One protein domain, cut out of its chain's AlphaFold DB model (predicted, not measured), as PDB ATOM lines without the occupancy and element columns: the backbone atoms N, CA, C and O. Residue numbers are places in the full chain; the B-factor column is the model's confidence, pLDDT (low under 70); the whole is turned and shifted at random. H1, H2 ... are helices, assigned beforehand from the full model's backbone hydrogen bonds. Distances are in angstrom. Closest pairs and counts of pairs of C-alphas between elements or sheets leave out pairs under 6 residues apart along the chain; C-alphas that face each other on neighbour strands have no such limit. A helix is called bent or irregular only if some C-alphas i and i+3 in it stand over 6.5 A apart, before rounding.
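AT A GLANCE: This is residues 25 to 78 of the 459 residues of an uncharacterized protein of Piromyces finnis (UniProt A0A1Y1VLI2). Two helices, H1 and H2, lie side by side and run opposite ways as a helical hairpin, making the long axis of a small rod. The unnamed residues 25 to 35 come before H1 and fold back near the end of the hairpin away from its turn. The printed part has 54 residues with two named helices, H1 then H2, and no named strand; its class is all helix. It is compact, with a radius of gyration of the C-alphas of 11.4 A, and spans 35 by 17 by 13 A.

IN THESE COORDINATES: H1, residues 36 to 54, begins at C-alpha 36 (22.134, 37.518, -22.414) and is 26.4 A long from first to last C-alpha. H2, residues 59 to 74, is 23.3 A long and ends at C-alpha 74 (17.039, 36.317, -12.309). H2 is neither bent nor irregular, but only just: C-alphas 70 and 73 are 6.1 A apart.

HOW THE PARTS SIT: H1 and H2 touch, with their closest C-alphas, those of Cys 46 and Cys 69, 5.4 A apart. They form a helical hairpin at a shallow tilt of 7 degrees, opposite ways. In H1 every O i to N i+4 pair is within hydrogen-bond range; in H2, 9 of 12 are.

THE WHOLE: The C-alphas farthest apart, those of Glu 34 and Gly 57, are 35.4 A apart. The printed part has no cut, and the link from H1 to H2 is tight. Residues 55 to 60 stand free. Mean pLDDT of the printed part is 72.6; residues 25 to 28 and 74 to 78 are among those under 70.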
ATOM      1  N   SER A  25      16.184  21.533 -10.473       60.69
ATOM      2  CA  SER A  25      15.803  21.082 -11.831       60.69
ATOM      3  C   SER A  25      14.970  22.101 -12.617       60.69
ATOM      4  O   SER A  25      13.841  21.817 -13.013       60.69
ATOM      5  N   ASN A  26      15.524  23.286 -12.883       66.00
ATOM      6  CA  ASN A  26      15.020  24.147 -13.957       66.00
ATOM      7  C   ASN A  26      15.827  23.844 -15.240       66.00
ATOM      8  O   ASN A  26      16.980  24.271 -15.338       66.00
ATOM      9  N   PRO A  27      15.273  23.098 -16.218       66.25
ATOM     10  CA  PRO A  27      16.031  22.592 -17.368       66.25
ATOM     11  C   PRO A  27      16.465  23.686 -18.357       66.25
ATOM     12  O   PRO A  27      17.223  23.400 -19.280       66.25
ATOM     13  N   TYR A  28      16.004  24.925 -18.168       65.75
ATOM     14  CA  TYR A  28      16.350  26.078 -19.001       65.75
ATOM     15  C   TYR A  28      17.535  26.896 -18.442       65.75
ATOM     16  O   TYR A  28      18.029  27.801 -19.113       65.75
ATOM     17  N   LEU A  29      18.049  26.570 -17.243       70.25
ATOM     18  CA  LEU A  29      19.208  27.235 -16.612       70.25
ATOM     19  C   LEU A  29      20.561  26.678 -17.096       70.25
ATOM     20  O   LEU A  29      21.445  26.337 -16.308       70.25
ATOM     21  N   ILE A  30      20.722  26.599 -18.418       69.75
ATOM     22  CA  ILE A  30      21.955  26.131 -19.078       69.75
ATOM     23  C   ILE A  30      22.914  27.271 -19.465       69.75
ATOM     24  O   ILE A  30      24.045  27.017 -19.872       69.75
ATOM     25  N   CYS A  31      22.468  28.523 -19.356       70.75
ATOM     26  CA  CYS A  31      23.219  29.709 -19.768       70.75
ATOM     27  C   CYS A  31      24.077  30.278 -18.634       70.75
ATOM     28  O   CYS A  31      23.676  30.264 -17.470       70.75
ATOM     29  N   GLY A  32      25.230  30.850 -18.991       63.25
ATOM     30  CA  GLY A  32      26.042  31.637 -18.064       63.25
ATOM     31  C   GLY A  32      25.352  32.933 -17.623       63.25
ATOM     32  O   GLY A  32      24.392  33.399 -18.238       63.25
ATOM     33  N   THR A  33      25.865  33.542 -16.555       63.69
ATOM     34  CA  THR A  33      25.314  34.767 -15.954       63.69
ATOM     35  C   THR A  33      25.245  35.945 -16.930       63.69
ATOM     36  O   THR A  33      24.236  36.654 -16.938       63.69
ATOM     37  N   GLU A  34      26.274  36.106 -17.765       67.94
ATOM     38  CA  GLU A  34      26.451  37.213 -18.719       67.94
ATOM     39  C   GLU A  34      26.033  36.874 -20.162       67.94
ATOM     40  O   GLU A  34      26.056  37.745 -21.032       67.94
ATOM     41  N   ASP A  35      25.616  35.635 -20.447       70.94
ATOM     42  CA  ASP A  35      25.156  35.251 -21.786       70.94
ATOM     43  C   ASP A  35      23.681  35.637 -21.985       70.94
ATOM     44  O   ASP A  35      22.765  34.810 -21.954       70.94
ATOM     45  N   TYR A  36      23.455  36.940 -22.164       72.50
ATOM     46  CA  TYR A  36      22.134  37.518 -22.414       72.50
ATOM     47  C   TYR A  36      21.456  36.937 -23.663       72.50
ATOM     48  O   TYR A  36      20.233  36.808 -23.678       72.50
ATOM     49  N   SER A  37      22.231  36.549 -24.681       69.62
ATOM     50  CA  SER A  37      21.713  35.928 -25.906       69.62
ATOM     51  C   SER A  37      21.156  34.533 -25.619       69.62
ATOM     52  O   SER A  37      20.005  34.251 -25.954       69.62
ATOM     53  N   CYS A  38      21.923  33.690 -24.921       75.06
ATOM     54  CA  CYS A  38      21.466  32.374 -24.475       75.06
ATOM     55  C   CYS A  38      20.261  32.498 -23.533       75.06
ATOM     56  O   CYS A  38      19.261  31.803 -23.723       75.06
ATOM     57  N   LYS A  39      20.300  33.419 -22.555       72.75
ATOM     58  CA  LYS A  39      19.166  33.676 -21.647       72.75
ATOM     59  C   LYS A  39      17.906  34.076 -22.411       72.75
ATOM     60  O   LYS A  39      16.829  33.568 -22.105       72.75
ATOM     61  N   GLN A  40      18.030  34.925 -23.432       74.06
ATOM     62  CA  GLN A  40      16.907  35.316 -24.279       74.06
ATOM     63  C   GLN A  40      16.367  34.136 -25.101       74.06
ATOM     64  O   GLN A  40      15.148  33.983 -25.210       74.06
ATOM     65  N   GLU A  41      17.229  33.264 -25.628       78.00
ATOM     66  CA  GLU A  41      16.812  32.067 -26.367       78.00
ATOM     67  C   GLU A  41      16.105  31.049 -25.454       78.00
ATOM     68  O   GLU A  41      15.004  30.593 -25.776       78.00
ATOM     69  N   GLN A  42      16.663  30.759 -24.272       76.62
ATOM     70  CA  GLN A  42      16.063  29.842 -23.296       76.62
ATOM     71  C   GLN A  42      14.754  30.378 -22.711       76.62
ATOM     72  O   GLN A  42      13.783  29.626 -22.612       76.62
ATOM     73  N   ALA A  43      14.675  31.674 -22.396       77.62
ATOM     74  CA  ALA A  43      13.424  32.307 -21.987       77.62
ATOM     75  C   ALA A  43      12.363  32.223 -23.094       77.62
ATOM     76  O   ALA A  43      11.210  31.898 -22.812       77.62
ATOM     77  N   SER A  44      12.747  32.437 -24.359       76.69
ATOM     78  CA  SER A  44      11.821  32.317 -25.495       76.69
ATOM     79  C   SER A  44      11.303  30.884 -25.666       76.69
ATOM     80  O   SER A  44      10.104  30.677 -25.862       76.69
ATOM     81  N   LEU A  45      12.190  29.891 -25.545       77.94
ATOM     82  CA  LEU A  45      11.853  28.468 -25.641       77.94
ATOM     83  C   LEU A  45      10.937  28.022 -24.491       77.94
ATOM     84  O   LEU A  45       9.934  27.339 -24.721       77.94
ATOM     85  N   CYS A  46      11.249  28.446 -23.265       81.50
ATOM     86  CA  CYS A  46      10.435  28.174 -22.087       81.50
ATOM     87  C   CYS A  46       9.047  28.820 -22.213       81.50
ATOM     88  O   CYS A  46       8.034  28.142 -22.034       81.50
ATOM     89  N   GLN A  47       8.972  30.094 -22.617       80.69
ATOM     90  CA  GLN A  47       7.696  30.791 -22.787       80.69
ATOM     91  C   GLN A  47       6.841  30.173 -23.899       80.69
ATOM     92  O   GLN A  47       5.620  30.094 -23.758       80.69
ATOM     93  N   GLN A  48       7.451  29.668 -24.979       79.81
ATOM     94  CA  GLN A  48       6.721  28.889 -25.981       79.81
ATOM     95  C   GLN A  48       6.076  27.645 -25.346       79.81
ATOM     96  O   GLN A  48       4.897  27.385 -25.583       79.81
ATOM     97  N   LYS A  49       6.809  26.907 -24.501       77.38
ATOM     98  CA  LYS A  49       6.279  25.728 -23.798       77.38
ATOM     99  C   LYS A  49       5.201  26.079 -22.772       77.38
ATOM    100  O   LYS A  49       4.218  25.346 -22.674       77.38
ATOM    101  N   ALA A  50       5.323  27.208 -22.078       75.25
ATOM    102  CA  ALA A  50       4.258  27.732 -21.226       75.25
ATOM    103  C   ALA A  50       2.991  28.039 -22.049       75.25
ATOM    104  O   ALA A  50       1.911  27.567 -21.708       75.25
ATOM    105  N   ASN A  51       3.117  28.739 -23.179       77.06
ATOM    106  CA  ASN A  51       1.990  29.084 -24.058       77.06
ATOM    107  C   ASN A  51       1.314  27.841 -24.681       77.06
ATOM    108  O   ASN A  51       0.088  27.793 -24.794       77.06
ATOM    109  N   GLU A  52       2.093  26.815 -25.036       75.38
ATOM    110  CA  GLU A  52       1.571  25.502 -25.440       75.38
ATOM    111  C   GLU A  52       0.804  24.824 -24.285       75.38
ATOM    112  O   GLU A  52      -0.279  24.287 -24.510       75.38
ATOM    113  N   CYS A  53       1.304  24.916 -23.046       78.25
ATOM    114  CA  CYS A  53       0.640  24.386 -21.849       78.25
ATOM    115  C   CYS A  53      -0.708  25.072 -21.566       78.25
ATOM    116  O   CYS A  53      -1.699  24.392 -21.315       78.25
ATOM    117  N   TRP A  54      -0.815  26.402 -21.674       73.00
ATOM    118  CA  TRP A  54      -2.105  27.094 -21.472       73.00
ATOM    119  C   TRP A  54      -3.205  26.618 -22.443       73.00
ATOM    120  O   TRP A  54      -4.388  26.765 -22.147       73.00
ATOM    121  N   SER A  55      -2.829  25.994 -23.566       72.31
ATOM    122  CA  SER A  55      -3.760  25.379 -24.523       72.31
ATOM    123  C   SER A  55      -4.214  23.956 -24.136       72.31
ATOM    124  O   SER A  55      -5.112  23.425 -24.788       72.31
ATOM    125  N   SER A  56      -3.617  23.323 -23.115       67.44
ATOM    126  CA  SER A  56      -3.948  21.960 -22.652       67.44
ATOM    127  C   SER A  56      -4.805  21.900 -21.378       67.44
ATOM    128  O   SER A  56      -5.276  20.821 -21.027       67.44
ATOM    129  N   GLY A  57      -5.046  23.035 -20.707       66.56
ATOM    130  CA  GLY A  57      -5.997  23.162 -19.588       66.56
ATOM    131  C   GLY A  57      -5.456  22.859 -18.182       66.56
ATOM    132  O   GLY A  57      -6.195  23.003 -17.211       66.56
ATOM    133  N   ASP A  58      -4.184  22.480 -18.037       76.00
ATOM    134  CA  ASP A  58      -3.575  22.112 -16.746       76.00
ATOM    135  C   ASP A  58      -2.965  23.336 -16.023       76.00
ATOM    136  O   ASP A  58      -1.748  23.517 -15.930       76.00
ATOM    137  N   TYR A  59      -3.838  24.235 -15.559       75.06
ATOM    138  CA  TYR A  59      -3.483  25.587 -15.101       75.06
ATOM    139  C   TYR A  59      -2.390  25.661 -14.021       75.06
ATOM    140  O   TYR A  59      -1.558  26.568 -14.061       75.06
ATOM    141  N   GLN A  60      -2.364  24.721 -13.070       72.31
ATOM    142  CA  GLN A  60      -1.326  24.659 -12.029       72.31
ATOM    143  C   GLN A  60       0.054  24.426 -12.652       72.31
ATOM    144  O   GLN A  60       0.979  25.213 -12.447       72.31
ATOM    145  N   LYS A  61       0.158  23.408 -13.507       73.75
ATOM    146  CA  LYS A  61       1.396  23.015 -14.183       73.75
ATOM    147  C   LYS A  61       1.915  24.092 -15.141       73.75
ATOM    148  O   LYS A  61       3.123  24.288 -15.264       73.75
ATOM    149  N   CYS A  62       1.012  24.823 -15.794       75.44
ATOM    150  CA  CYS A  62       1.385  25.937 -16.669       75.44
ATOM    151  C   CYS A  62       1.853  27.171 -15.881       75.44
ATOM    152  O   CYS A  62       2.758  27.869 -16.338       75.44
ATOM    153  N   SER A  63       1.292  27.410 -14.690       75.50
ATOM    154  CA  SER A  63       1.765  28.447 -13.764       75.50
ATOM    155  C   SER A  63       3.166  28.126 -13.229       75.50
ATOM    156  O   SER A  63       4.060  28.972 -13.301       75.50
ATOM    157  N   GLU A  64       3.408  26.882 -12.793       77.50
ATOM    158  CA  GLU A  64       4.744  26.414 -12.392       77.50
ATOM    159  C   GLU A  64       5.771  26.577 -13.524       77.50
ATOM    160  O   GLU A  64       6.839  27.150 -13.310       77.50
ATOM    161  N   LEU A  65       5.432  26.159 -14.750       76.00
ATOM    162  CA  LEU A  65       6.312  26.310 -15.909       76.00
ATOM    163  C   LEU A  65       6.605  27.784 -16.234       76.00
ATOM    164  O   LEU A  65       7.752  28.131 -16.502       76.00
ATOM    165  N   ASN A  66       5.607  28.669 -16.159       78.12
ATOM    166  CA  ASN A  66       5.802  30.103 -16.383       78.12
ATOM    167  C   ASN A  66       6.715  30.736 -15.312       78.12
ATOM    168  O   ASN A  66       7.528  31.604 -15.625       78.12
ATOM    169  N   ASN A  67       6.642  30.266 -14.063       78.38
ATOM    170  CA  ASN A  67       7.558  30.688 -13.001       78.38
ATOM    171  C   ASN A  67       9.003  30.229 -13.272       78.38
ATOM    172  O   ASN A  67       9.924  31.031 -13.113       78.38
ATOM    173  N   LEU A  68       9.208  29.005 -13.777       80.75
ATOM    174  CA  LEU A  68      10.531  28.533 -14.215       80.75
ATOM    175  C   LEU A  68      11.106  29.383 -15.364       80.75
ATOM    176  O   LEU A  68      12.316  29.608 -15.402       80.75
ATOM    177  N   CYS A  69      10.266  29.903 -16.269       80.38
ATOM    178  CA  CYS A  69      10.719  30.805 -17.335       80.38
ATOM    179  C   CYS A  69      11.197  32.161 -16.794       80.38
ATOM    180  O   CYS A  69      12.190  32.707 -17.277       80.38
ATOM    181  N   ASN A  70      10.528  32.691 -15.764       76.81
ATOM    182  CA  ASN A  70      10.931  33.938 -15.110       76.81
ATOM    183  C   ASN A  70      12.277  33.800 -14.375       76.81
ATOM    184  O   ASN A  70      13.070  34.745 -14.369       76.81
ATOM    185  N   GLU A  71      12.578  32.623 -13.810       77.31
ATOM    186  CA  GLU A  71      13.844  32.392 -13.099       77.31
ATOM    187  C   GLU A  71      15.091  32.577 -13.989       77.31
ATOM    188  O   GLU A  71      16.133  32.993 -13.478       77.31
ATOM    189  N   ILE A  72      14.985  32.357 -15.309       76.31
ATOM    190  CA  ILE A  72      16.091  32.454 -16.287       76.31
ATOM    191  C   ILE A  72      16.753  33.839 -16.278       76.31
ATOM    192  O   ILE A  72      17.982  33.949 -16.341       76.31
ATOM    193  N   TRP A  73      15.957  34.904 -16.156       71.69
ATOM    194  CA  TRP A  73      16.468  36.277 -16.115       71.69
ATOM    195  C   TRP A  73      17.095  36.624 -14.764       71.69
ATOM    196  O   TRP A  73      18.126  37.293 -14.724       71.69
ATOM    197  N   SER A  74      16.519  36.120 -13.670       67.50
ATOM    198  CA  SER A  74      17.039  36.317 -12.309       67.50
ATOM    199  C   SER A  74      18.246  35.439 -11.954       67.50
ATOM    200  O   SER A  74      18.840  35.626 -10.894       67.50
ATOM    201  N   TYR A  75      18.617  34.472 -12.800       66.12
ATOM    202  CA  TYR A  75      19.680  33.524 -12.478       66.12
ATOM    203  C   TYR A  75      21.079  34.148 -12.582       66.12
ATOM    204  O   TYR A  75      21.540  34.538 -13.662       66.12
ATOM    205  N   THR A  76      21.768  34.190 -11.443       60.50
ATOM    206  CA  THR A  76      23.145  34.682 -11.274       60.50
ATOM    207  C   THR A  76      24.125  33.576 -10.848       60.50
ATOM    208  O   THR A  76      25.228  33.872 -10.398       60.50
ATOM    209  N   GLY A  77      23.739  32.301 -10.980       60.91
ATOM    210  CA  GLY A  77      24.591  31.150 -10.659       60.91
ATOM    211  C   GLY A  77      25.447  30.657 -11.831       60.91
ATOM    212  O   GLY A  77      25.246  31.046 -12.982       60.91
ATOM    213  N   ASN A  78      26.390  29.757 -11.539       54.62
ATOM    214  CA  ASN A  78      27.174  29.067 -12.567       54.62
ATOM    215  C   ASN A  78      26.303  28.061 -13.349       54.62
ATOM    216  O   ASN A  78      25.505  27.355 -12.726       54.62
TER     217      ASN A  78